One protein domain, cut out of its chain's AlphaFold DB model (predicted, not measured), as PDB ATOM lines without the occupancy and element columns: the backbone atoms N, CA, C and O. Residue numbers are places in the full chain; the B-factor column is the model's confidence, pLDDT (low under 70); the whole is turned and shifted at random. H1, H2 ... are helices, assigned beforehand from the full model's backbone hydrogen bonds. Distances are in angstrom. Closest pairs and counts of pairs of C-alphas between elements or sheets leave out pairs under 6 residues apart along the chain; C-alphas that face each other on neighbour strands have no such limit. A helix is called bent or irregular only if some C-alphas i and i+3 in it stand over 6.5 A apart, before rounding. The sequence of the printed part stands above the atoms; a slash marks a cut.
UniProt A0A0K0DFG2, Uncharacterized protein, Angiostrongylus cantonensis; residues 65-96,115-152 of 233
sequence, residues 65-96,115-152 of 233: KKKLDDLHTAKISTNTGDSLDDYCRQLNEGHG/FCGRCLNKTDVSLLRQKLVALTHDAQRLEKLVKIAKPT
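This is residues 65 to 96 and 115 to 152 of the 233 residues of an uncharacterized protein of Angiostrongylus cantonensis (UniProt A0A0K0DFG2). One long helix, H3, runs along the longest axis of an extended rod; the shorter H1 runs back beside its first part, and the small helix H2 sits past the end of the pair, near where H3 begins, touching neither. Residues 133 to 152, of which 133 to 149 belong to H3, stick out with nothing beside them, and the contacts between the parts are few. The 70 printed residues, with a cut after residue 96, hold three named helices in the order H1, H2, H3 and no named strand: the class is all helix. The whole is extended, with a radius of gyration of the C-alphas of 20.1 A and spans of 67 by 22 by 12 A.

Find C-alpha 65 at (276.964, 235.363, 315.325); from there H1 runs over residues 65 to 78, 20.0 A from first to last C-alpha. Six residues on, H2 covers residues 85 to 92, 10.5 A long, beginning with C-alpha 85 at (263.219, 226.321, 340.810). Past the cut, look at C-alpha 117 at (279.657, 229.926, 337.042), where H3 begins; it runs 47.7 A over residues 117 to 149, to C-alpha 149 at (293.009, 248.383, 295.186). H3 is neither bent nor irregular, but only just: C-alphas 118 and 121 are 6.0 A apart.

Begin at residues 65 to 71, the part of H1 that alone touches H3; H3 touches H1 with residues 121 to 132 alone. You will find their closest C-alphas at Leu 68 and Val 125, 6.8 A apart. The two helices run opposite ways at a shallow tilt of 19 degrees. Go on to H2, which is apart from H1 and from H3. In the backbones of H1 and H2 every O i to N i+4 pair is within hydrogen-bond range; in H3 it is 27 of 29.

Look at the C-alphas of Gly 96 and Thr 152 for the two farthest apart, 68.8 A. Residues 97 to 114 are not printed, and across this cut C-alphas 96 and 115 are 12.2 A apart; the link from H2 to H3 goes across the cut. The link from H1 to H2 is short, and residues 79 to 85, of which 85 belongs to H2, stand free. Without the stretches that stand free, the body has 43 residues and spans 37 by 19 by 9 A. In the B-factor column the mean pLDDT of the printed part is 78.0; look for values under 70 at residues 76 to 84, 91 to 96 and 115 to 121, where the model's confidence is low.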
ATOM      1  N   LYS A  65     278.418 235.206 315.189       93.75
ATOM      2  CA  LYS A  65     276.964 235.363 315.325       93.75
ATOM      3  C   LYS A  65     276.314 234.048 315.740       93.75
ATOM      4  O   LYS A  65     275.619 234.028 316.747       93.75
ATOM      5  N   LYS A  66     276.652 232.950 315.057       94.88
ATOM      6  CA  LYS A  66     276.162 231.611 315.405       94.88
ATOM      7  C   LYS A  66     276.504 231.232 316.849       94.88
ATOM      8  O   LYS A  66     275.619 230.846 317.600       94.88
ATOM      9  N   LYS A  67     277.759 231.429 317.273       91.56
ATOM     10  CA  LYS A  67     278.180 231.191 318.667       91.56
ATOM     11  C   LYS A  67     277.363 232.023 319.660       91.56
ATOM     12  O   LYS A  67     277.027 231.538 320.735       91.56
ATOM     13  N   LEU A  68     277.044 233.273 319.320       90.75
ATOM     14  CA  LEU A  68     276.225 234.137 320.169       90.75
ATOM     15  C   LEU A  68     274.779 233.629 320.282       90.75
ATOM     16  O   LEU A  68     274.206 233.675 321.372       90.75
ATOM     17  N   ASP A  69     274.214 233.146 319.176       89.56
ATOM     18  CA  ASP A  69     272.859 232.599 319.104       89.56
ATOM     19  C   ASP A  69     272.749 231.261 319.849       89.56
ATOM     20  O   ASP A  69     271.783 231.044 320.583       89.56
ATOM     21  N   ASP A  70     273.766 230.402 319.754       88.00
ATOM     22  CA  ASP A  70     273.857 229.151 320.514       88.00
ATOM     23  C   ASP A  70     273.901 229.438 322.026       88.00
ATOM     24  O   ASP A  70     273.152 228.841 322.802       88.00
ATOM     25  N   LEU A  71     274.708 230.420 322.453       85.31
ATOM     26  CA  LEU A  71     274.764 230.869 323.851       85.31
ATOM     27  C   LEU A  71     273.438 231.486 324.316       85.31
ATOM     28  O   LEU A  71     273.026 231.288 325.462       85.31
ATOM     29  N   HIS A  72     272.754 232.228 323.444       82.69
ATOM     30  CA  HIS A  72     271.442 232.794 323.743       82.69
ATOM     31  C   HIS A  72     270.373 231.702 323.886       82.69
ATOM     32  O   HIS A  72     269.594 231.724 324.838       82.69
ATOM     33  N   THR A  73     270.382 230.708 323.000       82.81
ATOM     34  CA  THR A  73     269.454 229.567 323.017       82.81
ATOM     35  C   THR A  73     269.689 228.680 324.239       82.81
ATOM     36  O   THR A  73     268.741 228.349 324.951       82.81
ATOM     37  N   ALA A  74     270.952 228.380 324.561       78.88
ATOM     38  CA  ALA A  74     271.329 227.656 325.774       78.88
ATOM     39  C   ALA A  74     270.880 228.403 327.043       78.88
ATOM     40  O   ALA A  74     270.350 227.801 327.983       78.88
ATOM     41  N   LYS A  75     271.003 229.735 327.058       74.44
ATOM     42  CA  LYS A  75     270.504 230.567 328.158       74.44
ATOM     43  C   LYS A  75     268.977 230.528 328.275       74.44
ATOM     44  O   LYS A  75     268.471 230.467 329.387       74.44
ATOM     45  N   ILE A  76     268.240 230.542 327.166       67.62
ATOM     46  CA  ILE A  76     266.773 230.434 327.202       67.62
ATOM     47  C   ILE A  76     266.353 229.059 327.727       67.62
ATOM     48  O   ILE A  76     265.519 228.995 328.620       67.62
ATOM     49  N   SER A  77     266.979 227.975 327.258       63.41
ATOM     50  CA  SER A  77     266.666 226.609 327.709       63.41
ATOM     51  C   SER A  77     266.969 226.340 329.189       63.41
ATOM     52  O   SER A  77     266.378 225.447 329.783       63.41
ATOM     53  N   THR A  78     267.876 227.108 329.800       61.47
ATOM     54  CA  THR A  78     268.165 227.024 331.242       61.47
ATOM     55  C   THR A  78     267.283 227.953 332.079       61.47
ATOM     56  O   THR A  78     267.207 227.772 333.287       61.47
ATOM     57  N   ASN A  79     266.588 228.906 331.449       56.59
ATOM     58  CA  ASN A  79     265.742 229.920 332.087       56.59
ATOM     59  C   ASN A  79     264.235 229.642 331.888       56.59
ATOM     60  O   ASN A  79     263.409 230.533 332.071       56.59
ATOM     61  N   THR A  80     263.866 228.424 331.479       56.16
ATOM     62  CA  THR A  80     262.473 227.941 331.399       56.16
ATOM     63  C   THR A  80     261.922 227.452 332.744       56.16
ATOM     64  O   THR A  80     260.793 226.975 332.793       56.16
ATOM     65  N   GLY A  81     262.706 227.530 333.825       51.09
ATOM     66  CA  GLY A  81     262.244 227.243 335.179       51.09
ATOM     67  C   GLY A  81     261.613 228.487 335.793       51.09
ATOM     68  O   GLY A  81     262.297 229.485 336.002       51.09
ATOM     69  N   ASP A  82     260.312 228.428 336.068       54.03
ATOM     70  CA  ASP A  82     259.607 229.431 336.861       54.03
ATOM     71  C   ASP A  82     260.378 229.762 338.147       54.03
ATOM     72  O   ASP A  82     260.998 228.890 338.757       54.03
ATOM     73  N   SER A  83     260.282 231.033 338.549       66.88
ATOM     74  CA  SER A  83     260.918 231.766 339.664       66.88
ATOM     75  C   SER A  83     261.267 231.008 340.964       66.88
ATOM     76  O   SER A  83     262.006 231.549 341.785       66.88
ATOM     77  N   LEU A  84     260.725 229.816 341.200       69.06
ATOM     78  CA  LEU A  84     260.930 229.002 342.392       69.06
ATOM     79  C   LEU A  84     262.054 227.968 342.222       69.06
ATOM     80  O   LEU A  84     262.851 227.796 343.140       69.06
ATOM     81  N   ASP A  85     262.180 227.337 341.051       74.00
ATOM     82  CA  ASP A  85     263.219 226.321 340.810       74.00
ATOM     83  C   ASP A  85     264.610 226.975 340.707       74.00
ATOM     84  O   ASP A  85     265.597 226.470 341.245       74.00
ATOM     85  N   ASP A  86     264.664 228.176 340.123       71.44
ATOM     86  CA  ASP A  86     265.848 229.042 340.120       71.44
ATOM     87  C   ASP A  86     266.252 229.484 341.534       71.44
ATOM     88  O   ASP A  86     267.442 229.511 341.856       71.44
ATOM     89  N   TYR A  87     265.279 229.786 342.400       73.31
ATOM     90  CA  TYR A  87     265.527 230.151 343.795       73.31
ATOM     91  C   TYR A  87     266.028 228.955 344.617       73.31
ATOM     92  O   TYR A  87     266.997 229.078 345.369       73.31
ATOM     93  N   CYS A  88     265.437 227.772 344.431       74.44
ATOM     94  CA  CYS A  88     265.895 226.536 345.064       74.44
ATOM     95  C   CYS A  88     267.320 226.170 344.631       74.44
ATOM     96  O   CYS A  88     268.140 225.838 345.487       74.44
ATOM     97  N   ARG A  89     267.656 226.295 343.340       73.06
ATOM     98  CA  ARG A  89     269.036 226.119 342.853       73.06
ATOM     99  C   ARG A  89     269.978 227.163 343.437       73.06
ATOM    100  O   ARG A  89     271.043 226.792 343.906       73.06
ATOM    101  N   GLN A  90     269.575 228.430 343.495       73.06
ATOM    102  CA  GLN A  90     270.379 229.508 344.077       73.06
ATOM    103  C   GLN A  90     270.696 229.276 345.567       73.06
ATOM    104  O   GLN A  90     271.813 229.551 346.010       73.06
ATOM    105  N   LEU A  91     269.742 228.740 346.335       68.44
ATOM    106  CA  LEU A  91     269.965 228.342 347.727       68.44
ATOM    107  C   LEU A  91     270.884 227.118 347.842       68.44
ATOM    108  O   LEU A  91     271.766 227.102 348.699       68.44
ATOM    109  N   ASN A  92     270.721 226.126 346.963       67.81
ATOM    110  CA  ASN A  92     271.566 224.928 346.947       67.81
ATOM    111  C   ASN A  92     272.998 225.213 346.454       67.81
ATOM    112  O   ASN A  92     273.944 224.554 346.876       67.81
ATOM    113  N   GLU A  93     273.168 226.221 345.596       67.19
ATOM    114  CA  GLU A  93     274.455 226.750 345.120       67.19
ATOM    115  C   GLU A  93     275.155 227.638 346.173       67.19
ATOM    116  O   GLU A  93     276.227 228.184 345.914       67.19
ATOM    117  N   GLY A  94     274.590 227.767 347.380       56.69
ATOM    118  CA  GLY A  94     275.237 228.434 348.510       56.69
ATOM    119  C   GLY A  94     275.123 229.958 348.500       56.69
ATOM    120  O   GLY A  94     275.835 230.626 349.248       56.69
ATOM    121  N   HIS A  95     274.212 230.537 347.714       55.97
ATOM    122  CA  HIS A  95     273.933 231.975 347.754       55.97
ATOM    123  C   HIS A  95     272.954 232.318 348.896       55.97
ATOM    124  O   HIS A  95     271.912 232.953 348.710       55.97
ATOM    125  N   GLY A  96     273.294 231.875 350.108       48.72
ATOM    126  CA  GLY A  96     272.669 232.316 351.346       48.72
ATOM    127  C   GLY A  96     273.300 233.631 351.792       48.72
ATOM    128  O   GLY A  96     274.497 233.677 352.047       48.72
ATOM    129  N   PHE A 115     282.613 230.203 342.434       43.56
ATOM    130  CA  PHE A 115     281.441 230.931 342.934       43.56
ATOM    131  C   PHE A 115     280.699 231.756 341.856       43.56
ATOM    132  O   PHE A 115     279.617 232.278 342.100       43.56
ATOM    133  N   CYS A 116     281.235 231.858 340.631       45.00
ATOM    134  CA  CYS A 116     280.675 232.694 339.560       45.00
ATOM    135  C   CYS A 116     280.473 231.933 338.232       45.00
ATOM    136  O   CYS A 116     280.722 232.472 337.153       45.00
ATOM    137  N   GLY A 117     279.982 230.688 338.265       49.16
ATOM    138  CA  GLY A 117     279.657 229.926 337.042       49.16
ATOM    139  C   GLY A 117     278.636 230.626 336.122       49.16
ATOM    140  O   GLY A 117     278.668 230.473 334.903       49.16
ATOM    141  N   ARG A 118     277.774 231.489 336.681       51.81
ATOM    142  CA  ARG A 118     276.793 232.297 335.925       51.81
ATOM    143  C   ARG A 118     277.400 233.564 335.292       51.81
ATOM    144  O   ARG A 118     276.772 234.187 334.432       51.81
ATOM    145  N   CYS A 119     278.596 233.966 335.717       49.38
ATOM    146  CA  CYS A 119     279.238 235.232 335.348       49.38
ATOM    147  C   CYS A 119     280.141 235.082 334.127       49.38
ATOM    148  O   CYS A 119     280.132 235.985 333.290       49.38
ATOM    149  N   LEU A 120     280.812 233.927 333.990       51.53
ATOM    150  CA  LEU A 120     281.606 233.566 332.806       51.53
ATOM    151  C   LEU A 120     280.788 233.793 331.524       51.53
ATOM    152  O   LEU A 120     281.170 234.570 330.657       51.53
ATOM    153  N   ASN A 121     279.558 233.277 331.481       64.81
ATOM    154  CA  ASN A 121     278.687 233.415 330.310       64.81
ATOM    155  C   ASN A 121     278.291 234.871 329.991       64.81
ATOM    156  O   ASN A 121     277.987 235.182 328.844       64.81
ATOM    157  N   LYS A 122     278.259 235.792 330.966       75.44
ATOM    158  CA  LYS A 122     277.877 237.197 330.717       75.44
ATOM    159  C   LYS A 122     279.060 238.027 330.222       75.44
ATOM    160  O   LYS A 122     278.896 238.809 329.283       75.44
ATOM    161  N   THR A 123     280.228 237.865 330.842       82.06
ATOM    162  CA  THR A 123     281.459 238.546 330.417       82.06
ATOM    163  C   THR A 123     281.893 238.056 329.043       82.06
ATOM    164  O   THR A 123     282.191 238.877 328.177       82.06
ATOM    165  N   ASP A 124     281.809 236.750 328.797       83.19
ATOM    166  CA  ASP A 124     282.219 236.148 327.529       83.19
ATOM    167  C   ASP A 124     281.284 236.556 326.390       83.19
ATOM    168  O   ASP A 124     281.748 236.938 325.318       83.19
ATOM    169  N   VAL A 125     279.968 236.604 326.629       85.88
ATOM    170  CA  VAL A 125     279.010 237.136 325.645       85.88
ATOM    171  C   VAL A 125     279.279 238.613 325.345       85.88
ATOM    172  O   VAL A 125     279.195 239.021 324.186       85.88
ATOM    173  N   SER A 126     279.629 239.424 326.349       87.38
ATOM    174  CA  SER A 126     280.007 240.828 326.132       87.38
ATOM    175  C   SER A 126     281.273 240.946 325.275       87.38
ATOM    176  O   SER A 126     281.290 241.693 324.295       87.38
ATOM    177  N   LEU A 127     282.300 240.147 325.575       90.50
ATOM    178  CA  LEU A 127     283.538 240.086 324.794       90.50
ATOM    179  C   LEU A 127     283.281 239.624 323.354       90.50
ATOM    180  O   LEU A 127     283.828 240.203 322.418       90.50
ATOM    181  N   LEU A 128     282.423 238.622 323.150       90.88
ATOM    182  CA  LEU A 128     282.034 238.154 321.817       90.88
ATOM    183  C   LEU A 128     281.287 239.241 321.031       90.88
ATOM    184  O   LEU A 128     281.555 239.418 319.844       90.88
ATOM    185  N   ARG A 129     280.416 240.023 321.682       91.69
ATOM    186  CA  ARG A 129     279.750 241.183 321.058       91.69
ATOM    187  C   ARG A 129     280.743 242.279 320.680       91.69
ATOM    188  O   ARG A 129     280.657 242.809 319.577       91.69
ATOM    189  N   GLN A 130     281.700 242.598 321.551       94.69
ATOM    190  CA  GLN A 130     282.753 243.574 321.242       94.69
ATOM    191  C   GLN A 130     283.615 243.114 320.061       94.69
ATOM    192  O   GLN A 130     283.842 243.888 319.132       94.69
ATOM    193  N   LYS A 131     284.026 241.840 320.048       93.50
ATOM    194  CA  LYS A 131     284.761 241.232 318.927       93.50
ATOM    195  C   LYS A 131     283.962 241.271 317.629       93.50
ATOM    196  O   LYS A 131     284.522 241.589 316.585       93.50
ATOM    197  N   LEU A 132     282.659 240.993 317.689       94.81
ATOM    198  CA  LEU A 132     281.776 241.077 316.529       94.81
ATOM    199  C   LEU A 132     281.757 242.498 315.951       94.81
ATOM    200  O   LEU A 132     281.915 242.664 314.745       94.81
ATOM    201  N   VAL A 133     281.613 243.517 316.803       96.69
ATOM    202  CA  VAL A 133     281.640 244.925 316.375       96.69
ATOM    203  C   VAL A 133     282.993 245.282 315.758       96.69
ATOM    204  O   VAL A 133     283.024 245.847 314.665       96.69
ATOM    205  N   ALA A 134     284.101 244.899 316.397       95.38
ATOM    206  CA  ALA A 134     285.443 245.138 315.867       95.38
ATOM    207  C   ALA A 134     285.614 244.531 314.465       95.38
ATOM    208  O   ALA A 134     285.911 245.254 313.517       95.38
ATOM    209  N   LEU A 135     285.288 243.244 314.301       95.19
ATOM    210  CA  LEU A 135     285.378 242.564 313.008       95.19
ATOM    211  C   LEU A 135     284.445 243.166 311.954       95.19
ATOM    212  O   LEU A 135     284.813 243.228 310.784       95.19
ATOM    213  N   THR A 136     283.255 243.648 312.331       94.44
ATOM    214  CA  THR A 136     282.372 244.332 311.370       94.44
ATOM    215  C   THR A 136     282.979 245.637 310.861       94.44
ATOM    216  O   THR A 136     282.848 245.959 309.680       94.44
ATOM    217  N   HIS A 137     283.678 246.370 311.726       97.44
ATOM    218  CA  HIS A 137     284.351 247.606 311.352       97.44
ATOM    219  C   HIS A 137     285.601 247.324 310.506       97.44
ATOM    220  O   HIS A 137     285.861 248.028 309.524       97.44
ATOM    221  N   ASP A 138     286.330 246.253 310.825       93.19
ATOM    222  CA  ASP A 138     287.470 245.779 310.039       93.19
ATOM    223  C   ASP A 138     287.038 245.304 308.647       93.19
ATOM    224  O   ASP A 138     287.643 245.706 307.654       93.19
ATOM    225  N   ALA A 139     285.930 244.568 308.530       94.44
ATOM    226  CA  ALA A 139     285.368 244.173 307.239       94.44
ATOM    227  C   ALA A 139     284.996 245.395 306.377       94.44
ATOM    228  O   ALA A 139     285.334 245.450 305.194       94.44
ATOM    229  N   GLN A 140     284.375 246.427 306.961       95.44
ATOM    230  CA  GLN A 140     284.082 247.681 306.250       95.44
ATOM    231  C   GLN A 140     285.353 248.424 305.820       95.44
ATOM    232  O   GLN A 140     285.392 249.045 304.753       95.44
ATOM    233  N   ARG A 141     286.401 248.397 306.650       95.62
ATOM    234  CA  ARG A 141     287.708 248.964 306.306       95.62
ATOM    235  C   ARG A 141     288.333 248.202 305.136       95.62
ATOM    236  O   ARG A 141     288.760 248.848 304.178       95.62
ATOM    237  N   LEU A 142     288.346 246.871 305.181       93.44
ATOM    238  CA  LEU A 142     288.853 246.014 304.108       93.44
ATOM    239  C   LEU A 142     288.074 246.225 302.808       93.44
ATOM    240  O   LEU A 142     288.686 246.376 301.760       93.44
ATOM    241  N   GLU A 143     286.747 246.365 302.858       93.00
ATOM    242  CA  GLU A 143     285.936 246.692 301.676       93.00
ATOM    243  C   GLU A 143     286.360 248.005 301.010       93.00
ATOM    244  O   GLU A 143     286.403 248.100 299.782       93.00
ATOM    245  N   LYS A 144     286.679 249.033 301.805       94.38
ATOM    246  CA  LYS A 144     287.191 250.307 301.277       94.38
ATOM    247  C   LYS A 144     288.563 250.117 300.633       94.38
ATOM    248  O   LYS A 144     288.784 250.631 299.539       94.38
ATOM    249  N   LEU A 145     289.453 249.351 301.267       91.88
ATOM    250  CA  LEU A 145     290.775 249.040 300.717       91.88
ATOM    251  C   LEU A 145     290.674 248.252 299.409       91.88
ATOM    252  O   LEU A 145     291.325 248.616 298.436       91.88
ATOM    253  N   VAL A 146     289.801 247.246 299.344       91.56
ATOM    254  CA  VAL A 146     289.535 246.460 298.131       91.56
ATOM    255  C   VAL A 146     288.998 247.350 297.010       91.56
ATOM    256  O   VAL A 146     289.447 247.231 295.874       91.56
ATOM    257  N   LYS A 147     288.091 248.292 297.302       91.19
ATOM    258  CA  LYS A 147     287.583 249.247 296.297       91.19
ATOM    259  C   LYS A 147     288.679 250.147 295.725       91.19
ATOM    260  O   LYS A 147     288.634 250.448 294.538       91.19
ATOM    261  N   ILE A 148     289.641 250.560 296.551       90.31
ATOM    262  CA  ILE A 148     290.789 251.376 296.120       90.31
ATOM    263  C   ILE A 148     291.791 250.525 295.329       90.31
ATOM    264  O   ILE A 148     292.323 250.977 294.321       90.31
ATOM    265  N   ALA A 149     292.041 249.296 295.781       87.00
ATOM    266  CA  ALA A 149     293.009 248.383 295.186       87.00
ATOM    267  C   ALA A 149     292.486 247.661 293.936       87.00
ATOM    268  O   ALA A 149     293.271 247.018 293.239       87.00
ATOM    269  N   LYS A 150     291.178 247.738 293.648       86.62
ATOM    270  CA  LYS A 150     290.590 247.134 292.455       86.62
ATOM    271  C   LYS A 150     291.266 247.737 291.219       86.62
ATOM    272  O   LYS A 150     291.190 248.956 291.044       86.62
ATOM    273  N   PRO A 151     291.894 246.924 290.350       77.31
ATOM    274  CA  PRO A 151     292.505 247.436 289.135       77.31
ATOM    275  C   PRO A 151     291.407 248.069 288.281       77.31
ATOM    276  O   PRO A 151     290.499 247.399 287.788       77.31
ATOM    277  N   THR A 152     291.443 249.392 288.175       76.31
ATOM    278  CA  THR A 152     290.512 250.152 287.352       76.31
ATOM    279  C   THR A 152     291.071 250.174 285.940       76.31
ATOM    280  O   THR A 152     292.128 250.745 285.685       76.31
TER     281      THR A 152